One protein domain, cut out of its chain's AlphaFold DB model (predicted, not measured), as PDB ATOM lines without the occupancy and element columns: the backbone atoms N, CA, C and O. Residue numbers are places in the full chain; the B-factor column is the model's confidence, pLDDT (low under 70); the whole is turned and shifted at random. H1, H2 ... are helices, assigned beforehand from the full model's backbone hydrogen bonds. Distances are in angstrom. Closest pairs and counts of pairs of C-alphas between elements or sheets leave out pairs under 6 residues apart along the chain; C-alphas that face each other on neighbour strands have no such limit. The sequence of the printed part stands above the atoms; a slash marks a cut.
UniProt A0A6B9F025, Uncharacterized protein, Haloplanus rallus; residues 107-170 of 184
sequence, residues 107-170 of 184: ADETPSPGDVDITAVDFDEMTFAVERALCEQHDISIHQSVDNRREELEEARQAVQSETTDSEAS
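What this domain is: This is residues 107 to 170 of the 184 residues of an uncharacterized protein of Haloplanus rallus (UniProt A0A6B9F025). One long helix, H2, forms one side of a small body and then runs out of it as an arm, with residues 162 to 170 sticking out. In the body, the short helix H1 lies between the first part of H2 and the unnamed residues 107 to 113, which pass on its other side. The printed part has 64 residues with two named helices, H1 then H2, and no named strand; the class is all helix, with 33 residues in the helices. The whole is only just compact, close to loose, with a radius of gyration of the C-alphas of 12.3 A, and it is elongated, spanning 39 by 25 by 21 A.

How they stand to each other: Begin with H2, residues 146 to 168, and look at its residues 149 to 153, the part that touches H1, residues 128 to 137. The two helices only just touch, with 3 pairs of C-alphas within 8 A. Their closest C-alphas, those of Leu 153 and Cys 135, are 7.3 A apart. Their lines stand at a steep tilt of 55 degrees, and they run the same way. In both H1 and H2, every O i to N i+4 pair is within hydrogen-bond range.

Where its parts are: Find C-alpha 146 at (167.346, 161.592, 146.339); from there H2 runs 33.1 A to C-alpha 168 at (158.569, 175.108, 117.411). Then find C-alpha 128 at (170.755, 171.032, 147.498), where H1 begins; it ends 14.1 A away at C-alpha 137.

The domain as a whole: The C-alphas of Asp 108 and Ser 170, the two farthest apart, are 40.8 A apart. Without residues 162 to 170, which stand free, the body spans 28 by 24 by 21 A. The link from H1 to H2 is short, and residues 107 to 127 hold no named element. The printed part has no cut. The model's confidence is low, with pLDDT under 70, at residues 107 to 110 and 164 to 170.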
ATOM      1  N   ALA A 107     168.999 180.531 152.312       41.62
ATOM      2  CA  ALA A 107     168.298 181.195 151.227       41.62
ATOM      3  C   ALA A 107     168.953 182.463 150.627       41.62
ATOM      4  O   ALA A 107     168.423 182.943 149.630       41.62
ATOM      5  N   ASP A 108     170.108 182.974 151.091       45.50
ATOM      6  CA  ASP A 108     170.819 183.995 150.284       45.50
ATOM      7  C   ASP A 108     171.431 183.367 149.010       45.50
ATOM      8  O   ASP A 108     171.698 184.064 148.036       45.50
ATOM      9  N   GLU A 109     171.568 182.033 148.984       53.44
ATOM     10  CA  GLU A 109     171.996 181.247 147.817       53.44
ATOM     11  C   GLU A 109     170.920 180.284 147.290       53.44
ATOM     12  O   GLU A 109     171.163 179.600 146.299       53.44
ATOM     13  N   THR A 110     169.733 180.209 147.911       63.19
ATOM     14  CA  THR A 110     168.641 179.391 147.349       63.19
ATOM     15  C   THR A 110     167.956 180.197 146.249       63.19
ATOM     16  O   THR A 110     167.298 181.192 146.559       63.19
ATOM     17  N   PRO A 111     168.113 179.819 144.969       75.12
ATOM     18  CA  PRO A 111     167.454 180.532 143.884       75.12
ATOM     19  C   PRO A 111     165.934 180.429 144.034       75.12
ATOM     20  O   PRO A 111     165.415 179.444 144.566       75.12
ATOM     21  N   SER A 112     165.204 181.434 143.544       78.88
ATOM     22  CA  SER A 112     163.745 181.329 143.491       78.88
ATOM     23  C   SER A 112     163.357 180.147 142.594       78.88
ATOM     24  O   SER A 112     164.028 179.914 141.585       78.88
ATOM     25  N   PRO A 113     162.241 179.446 142.865       78.38
ATOM     26  CA  PRO A 113     161.802 178.314 142.044       78.38
ATOM     27  C   PRO A 113     161.597 178.684 140.566       78.38
ATOM     28  O   PRO A 113     161.748 177.842 139.698       78.38
ATOM     29  N   GLY A 114     161.289 179.947 140.250       77.06
ATOM     30  CA  GLY A 114     161.170 180.418 138.864       77.06
ATOM     31  C   GLY A 114     162.485 180.818 138.183       77.06
ATOM     32  O   GLY A 114     162.481 181.043 136.977       77.06
ATOM     33  N   ASP A 115     163.586 180.934 138.930       83.19
ATOM     34  CA  ASP A 115     164.889 181.371 138.407       83.19
ATOM     35  C   ASP A 115     165.762 180.191 137.947       83.19
ATOM     36  O   ASP A 115     166.795 180.395 137.304       83.19
ATOM     37  N   VAL A 116     165.362 178.957 138.269       84.69
ATOM     38  CA  VAL A 116     166.082 177.739 137.892       84.69
ATOM     39  C   VAL A 116     165.442 177.118 136.655       84.69
ATOM     40  O   VAL A 116     164.267 176.764 136.649       84.69
ATOM     41  N   ASP A 117     166.233 176.959 135.597       85.75
ATOM     42  CA  ASP A 117     165.808 176.247 134.393       85.75
ATOM     43  C   ASP A 117     166.161 174.759 134.504       85.75
ATOM     44  O   ASP A 117     167.318 174.365 134.329       85.75
ATOM     45  N   ILE A 118     165.146 173.925 134.749       88.56
ATOM     46  CA  ILE A 118     165.281 172.466 134.857       88.56
ATOM     47  C   ILE A 118     165.941 171.822 133.625       88.56
ATOM     48  O   ILE A 118     166.537 170.752 133.722       88.56
ATOM     49  N   THR A 119     165.874 172.457 132.450       85.75
ATOM     50  CA  THR A 119     166.473 171.908 131.227       85.75
ATOM     51  C   THR A 119     167.987 172.104 131.156       85.75
ATOM     52  O   THR A 119     168.664 171.300 130.505       85.75
ATOM     53  N   ALA A 120     168.511 173.121 131.845       86.50
ATOM     54  CA  ALA A 120     169.913 173.531 131.814       86.50
ATOM     55  C   ALA A 120     170.732 173.048 133.024       86.50
ATOM     56  O   ALA A 120     171.961 173.097 132.981       86.50
ATOM     57  N   VAL A 121     170.071 172.599 134.094       87.69
ATOM     58  CA  VAL A 121     170.730 172.109 135.312       87.69
ATOM     59  C   VAL A 121     171.302 170.704 135.106       87.69
ATOM     60  O   VAL A 121     170.671 169.837 134.502       87.69
ATOM     61  N   ASP A 122     172.502 170.481 135.644       88.06
ATOM     62  CA  ASP A 122     173.071 169.148 135.835       88.06
ATOM     63  C   ASP A 122     172.638 168.612 137.208       88.06
ATOM     64  O   ASP A 122     173.034 169.148 138.245       88.06
ATOM     65  N   PHE A 123     171.797 167.573 137.226       86.12
ATOM     66  CA  PHE A 123     171.278 166.999 138.470       86.12
ATOM     67  C   PHE A 123     172.346 166.306 139.314       86.12
ATOM     68  O   PHE A 123     172.138 166.152 140.516       86.12
ATOM     69  N   ASP A 124     173.472 165.897 138.731       83.12
ATOM     70  CA  ASP A 124     174.558 165.262 139.470       83.12
ATOM     71  C   ASP A 124     175.461 166.284 140.165       83.12
ATOM     72  O   ASP A 124     175.961 166.000 141.254       83.12
ATOM     73  N   GLU A 125     175.618 167.474 139.583       84.00
ATOM     74  CA  GLU A 125     176.473 168.545 140.115       84.00
ATOM     75  C   GLU A 125     175.704 169.650 140.864       84.00
ATOM     76  O   GLU A 125     176.324 170.528 141.471       84.00
ATOM     77  N   MET A 126     174.366 169.644 140.835       85.19
ATOM     78  CA  MET A 126     173.567 170.679 141.496       85.19
ATOM     79  C   MET A 126     173.713 170.663 143.022       85.19
ATOM     80  O   MET A 126     173.826 169.615 143.659       85.19
ATOM     81  N   THR A 127     173.635 171.849 143.624       84.31
ATOM     82  CA  THR A 127     173.563 171.988 145.079       84.31
ATOM     83  C   THR A 127     172.166 171.629 145.585       84.31
ATOM     84  O   THR A 127     171.174 171.739 144.857       84.31
ATOM     85  N   PHE A 128     172.057 171.276 146.869       82.25
ATOM     86  CA  PHE A 128     170.755 171.032 147.498       82.25
ATOM     87  C   PHE A 128     169.812 172.245 147.385       82.25
ATOM     88  O   PHE A 128     168.604 172.077 147.238       82.25
ATOM     89  N   ALA A 129     170.348 173.470 147.387       84.19
ATOM     90  CA  ALA A 129     169.553 174.690 147.233       84.19
ATOM     91  C   ALA A 129     168.840 174.741 145.866       84.19
ATOM     92  O   ALA A 129     167.652 175.053 145.790       84.19
ATOM     93  N   VAL A 130     169.553 174.378 144.795       86.25
ATOM     94  CA  VAL A 130     168.997 174.285 143.435       86.25
ATOM     95  C   VAL A 130     167.972 173.155 143.351       86.25
ATOM     96  O   VAL A 130     166.873 173.362 142.841       86.25
ATOM     97  N   GLU A 131     168.288 171.983 143.906       88.19
ATOM     98  CA  GLU A 131     167.363 170.844 143.941       88.19
ATOM     99  C   GLU A 131     166.065 171.184 144.688       88.19
ATOM    100  O   GLU A 131     164.977 170.835 144.233       88.19
ATOM    101  N   ARG A 132     166.159 171.894 145.819       86.75
ATOM    102  CA  ARG A 132     165.003 172.349 146.601       86.75
ATOM    103  C   ARG A 132     164.121 173.297 145.792       86.75
ATOM    104  O   ARG A 132     162.905 173.118 145.797       86.75
ATOM    105  N   ALA A 133     164.716 174.264 145.094       87.81
ATOM    106  CA  ALA A 133     163.987 175.206 144.247       87.81
ATOM    107  C   ALA A 133     163.237 174.486 143.114       87.81
ATOM    108  O   ALA A 133     162.057 174.750 142.893       87.81
ATOM    109  N   LEU A 134     163.884 173.514 142.461       89.31
ATOM    110  CA  LEU A 134     163.253 172.677 141.437       89.31
ATOM    111  C   LEU A 134     162.125 171.806 142.007       89.31
ATOM    112  O   LEU A 134     161.061 171.694 141.401       89.31
ATOM    113  N   CYS A 135     162.329 171.213 143.186       89.75
ATOM    114  CA  CYS A 135     161.286 170.433 143.845       89.75
ATOM    115  C   CYS A 135     160.058 171.298 144.161       89.75
ATOM    116  O   CYS A 135     158.933 170.858 143.947       89.75
ATOM    117  N   GLU A 136     160.259 172.533 144.629       89.12
ATOM    118  CA  GLU A 136     159.168 173.479 144.884       89.12
ATOM    119  C   GLU A 136     158.459 173.903 143.590       89.12
ATOM    120  O   GLU A 136     157.231 173.928 143.546       89.12
ATOM    121  N   GLN A 137     159.215 174.178 142.522       89.62
ATOM    122  CA  GLN A 137     158.681 174.552 141.208       89.62
ATOM    123  C   GLN A 137     157.766 173.476 140.603       89.62
ATOM    124  O   GLN A 137     156.805 173.808 139.907       89.62
ATOM    125  N   HIS A 138     158.073 172.202 140.857       89.81
ATOM    126  CA  HIS A 138     157.389 171.050 140.270       89.81
ATOM    127  C   HIS A 138     156.515 170.264 141.264       89.81
ATOM    128  O   HIS A 138     156.101 169.150 140.952       89.81
ATOM    129  N   ASP A 139     156.215 170.826 142.444       89.88
ATOM    130  CA  ASP A 139     155.400 170.188 143.494       89.88
ATOM    131  C   ASP A 139     155.931 168.800 143.952       89.88
ATOM    132  O   ASP A 139     155.176 167.926 144.390       89.88
ATOM    133  N   ILE A 140     157.251 168.591 143.896       91.06
ATOM    134  CA  ILE A 140     157.932 167.354 144.310       91.06
ATOM    135  C   ILE A 140     158.281 167.423 145.799       91.06
ATOM    136  O   ILE A 140     158.805 168.411 146.318       91.06
ATOM    137  N   SER A 141     158.027 166.337 146.531       88.50
ATOM    138  CA  SER A 141     158.304 166.305 147.970       88.50
ATOM    139  C   SER A 141     159.796 166.129 148.281       88.50
ATOM    140  O   SER A 141     160.375 165.063 148.064       88.50
ATOM    141  N   ILE A 142     160.391 167.133 148.936       85.44
ATOM    142  CA  ILE A 142     161.796 167.126 149.394       85.44
ATOM    143  C   ILE A 142     162.110 166.062 150.462       85.44
ATOM    144  O   ILE A 142     163.272 165.771 150.742       85.44
ATOM    145  N   HIS A 143     161.082 165.451 151.061       85.69
ATOM    146  CA  HIS A 143     161.238 164.428 152.099       85.69
ATOM    147  C   HIS A 143     161.442 163.011 151.550       85.69
ATOM    148  O   HIS A 143     161.702 162.089 152.333       85.69
ATOM    149  N   GLN A 144     161.312 162.815 150.235       87.62
ATOM    150  CA  GLN A 144     161.589 161.543 149.565       87.62
ATOM    151  C   GLN A 144     163.100 161.297 149.408       87.62
ATOM    152  O   GLN A 144     163.922 162.149 149.755       87.62
ATOM    153  N   SER A 145     163.511 160.085 149.026       84.88
ATOM    154  CA  SER A 145     164.928 159.786 148.738       84.88
ATOM    155  C   SER A 145     165.430 160.639 147.570       84.88
ATOM    156  O   SER A 145     164.632 161.001 146.710       84.88
ATOM    157  N   VAL A 146     166.734 160.940 147.517       85.19
ATOM    158  CA  VAL A 146     167.346 161.592 146.339       85.19
ATOM    159  C   VAL A 146     166.995 160.854 145.057       85.19
ATOM    160  O   VAL A 146     166.581 161.504 144.110       85.19
ATOM    161  N   ASP A 147     167.071 159.521 145.048       86.62
ATOM    162  CA  ASP A 147     166.756 158.729 143.854       86.62
ATOM    163  C   ASP A 147     165.341 159.013 143.331       86.62
ATOM    164  O   ASP A 147     165.173 159.314 142.154       86.62
ATOM    165  N   ASN A 148     164.335 159.010 144.215       89.06
ATOM    166  CA  ASN A 148     162.951 159.296 143.833       89.06
ATOM    167  C   ASN A 148     162.781 160.751 143.381       89.06
ATOM    168  O   ASN A 148     162.122 161.010 142.382       89.06
ATOM    169  N   ARG A 149     163.370 161.712 144.109       91.25
ATOM    170  CA  ARG A 149     163.257 163.138 143.763       91.25
ATOM    171  C   ARG A 149     163.897 163.428 142.409       91.25
ATOM    172  O   ARG A 149     163.306 164.134 141.604       91.25
ATOM    173  N   ARG A 150     165.079 162.862 142.147       89.88
ATOM    174  CA  ARG A 150     165.789 163.002 140.870       89.88
ATOM    175  C   ARG A 150     165.058 162.304 139.727       89.88
ATOM    176  O   ARG A 150     165.029 162.849 138.633       89.88
ATOM    177  N   GLU A 151     164.439 161.150 139.974       91.81
ATOM    178  CA  GLU A 151     163.574 160.486 138.992       91.81
ATOM    179  C   GLU A 151     162.383 161.382 138.609       91.81
ATOM    180  O   GLU A 151     162.190 161.653 137.426       91.81
ATOM    181  N   GLU A 152     161.653 161.930 139.589       92.69
ATOM    182  CA  GLU A 152     160.527 162.845 139.331       92.69
ATOM    183  C   GLU A 152     160.976 164.151 138.639       92.69
ATOM    184  O   GLU A 152     160.284 164.661 137.756       92.69
ATOM    185  N   LEU A 153     162.158 164.683 138.977       92.06
ATOM    186  CA  LEU A 153     162.739 165.846 138.292       92.06
ATOM    187  C   LEU A 153     163.107 165.544 136.833       92.06
ATOM    188  O   LEU A 153     162.904 166.386 135.958       92.06
ATOM    189  N   GLU A 154     163.612 164.347 136.539       92.00
ATOM    190  CA  GLU A 154     163.917 163.934 135.166       92.00
ATOM    191  C   GLU A 154     162.637 163.790 134.329       92.00
ATOM    192  O   GLU A 154     162.602 164.211 133.170       92.00
ATOM    193  N   GLU A 155     161.553 163.274 134.917       91.94
ATOM    194  CA  GLU A 155     160.233 163.251 134.276       91.94
ATOM    195  C   GLU A 155     159.715 164.670 133.991       91.94
ATOM    196  O   GLU A 155     159.264 164.961 132.877       91.94
ATOM    197  N   ALA A 156     159.836 165.582 134.962       91.56
ATOM    198  CA  ALA A 156     159.452 166.982 134.797       91.56
ATOM    199  C   ALA A 156     160.267 167.677 133.691       91.56
ATOM    200  O   ALA A 156     159.703 168.383 132.849       91.56
ATOM    201  N   ARG A 157     161.580 167.423 133.623       91.88
ATOM    202  CA  ARG A 157     162.462 167.931 132.562       91.88
ATOM    203  C   ARG A 157     162.005 167.477 131.176       91.88
ATOM    204  O   ARG A 157     161.950 168.287 130.249       91.88
ATOM    205  N   GLN A 158     161.668 166.195 131.031       90.25
ATOM    206  CA  GLN A 158     161.195 165.629 129.764       90.25
ATOM    207  C   GLN A 158     159.851 166.225 129.330       90.25
ATOM    208  O   GLN A 158     159.644 166.463 128.135       90.25
ATOM    209  N   ALA A 159     158.952 166.498 130.279       88.81
ATOM    210  CA  ALA A 159     157.682 167.163 130.002       88.81
ATOM    211  C   ALA A 159     157.905 168.575 129.436       88.81
ATOM    212  O   ALA A 159     157.418 168.872 128.343       88.81
ATOM    213  N   VAL A 160     158.738 169.389 130.099       87.31
ATOM    214  CA  VAL A 160     159.065 170.756 129.651       87.31
ATOM    215  C   VAL A 160     159.708 170.751 128.261       87.31
ATOM    216  O   VAL A 160     159.298 171.515 127.386       87.31
ATOM    217  N   GLN A 161     160.670 169.855 128.015       86.12
ATOM    218  CA  GLN A 161     161.319 169.733 126.702       86.12
ATOM    219  C   GLN A 161     160.330 169.343 125.590       86.12
ATOM    220  O   GLN A 161     160.430 169.826 124.455       86.12
ATOM    221  N   SER A 162     159.354 168.490 125.904       78.12
ATOM    222  CA  SER A 162     158.326 168.067 124.948       78.12
ATOM    223  C   SER A 162     157.388 169.221 124.577       78.12
ATOM    224  O   SER A 162     157.097 169.411 123.398       78.12
ATOM    225  N   GLU A 163     156.987 170.047 125.546       74.00
ATOM    226  CA  GLU A 163     156.145 171.232 125.315       74.00
ATOM    227  C   GLU A 163     156.852 172.313 124.478       74.00
ATOM    228  O   GLU A 163     156.236 172.937 123.604       74.00
ATOM    229  N   THR A 164     158.162 172.507 124.681       63.81
ATOM    230  CA  THR A 164     158.959 173.429 123.853       63.81
ATOM    231  C   THR A 164     159.116 172.940 122.412       63.81
ATOM    232  O   THR A 164     159.042 173.740 121.481       63.81
ATOM    233  N   THR A 165     159.256 171.626 122.203       59.41
ATOM    234  CA  THR A 165     159.468 171.052 120.860       59.41
ATOM    235  C   THR A 165     158.186 171.059 120.018       59.41
ATOM    236  O   THR A 165     158.236 171.301 118.812       59.41
ATOM    237  N   ASP A 166     157.022 170.842 120.641       54.88
ATOM    238  CA  ASP A 166     155.718 170.899 119.956       54.88
ATOM    239  C   ASP A 166     155.365 172.336 119.513       54.88
ATOM    240  O   ASP A 166     154.736 172.557 118.473       54.88
ATOM    241  N   SER A 167     155.856 173.335 120.257       51.66
ATOM    242  CA  SER A 167     155.659 174.755 119.945       51.66
ATOM    243  C   SER A 167     156.485 175.227 118.739       51.66
ATOM    244  O   SER A 167     155.972 175.983 117.914       51.66
ATOM    245  N   GLU A 168     157.724 174.752 118.569       50.50
ATOM    246  CA  GLU A 168     158.569 175.108 117.411       50.50
ATOM    247  C   GLU A 168     158.183 174.362 116.119       50.50
ATOM    248  O   GLU A 168     158.407 174.864 115.016       50.50
ATOM    249  N   ALA A 169     157.545 173.190 116.215       47.19
ATOM    250  CA  ALA A 169     157.107 172.422 115.045       47.19
ATOM    251  C   ALA A 169     155.909 173.044 114.293       47.19
ATOM    252  O   ALA A 169     155.563 172.592 113.198       47.19
ATOM    253  N   SER A 170     155.284 174.089 114.846       48.44
ATOM    254  CA  SER A 170     154.091 174.729 114.273       48.44
ATOM    255  C   SER A 170     154.374 175.978 113.415       48.44
ATOM    256  O   SER A 170     153.442 176.515 112.817       48.44
TER     257      SER A 170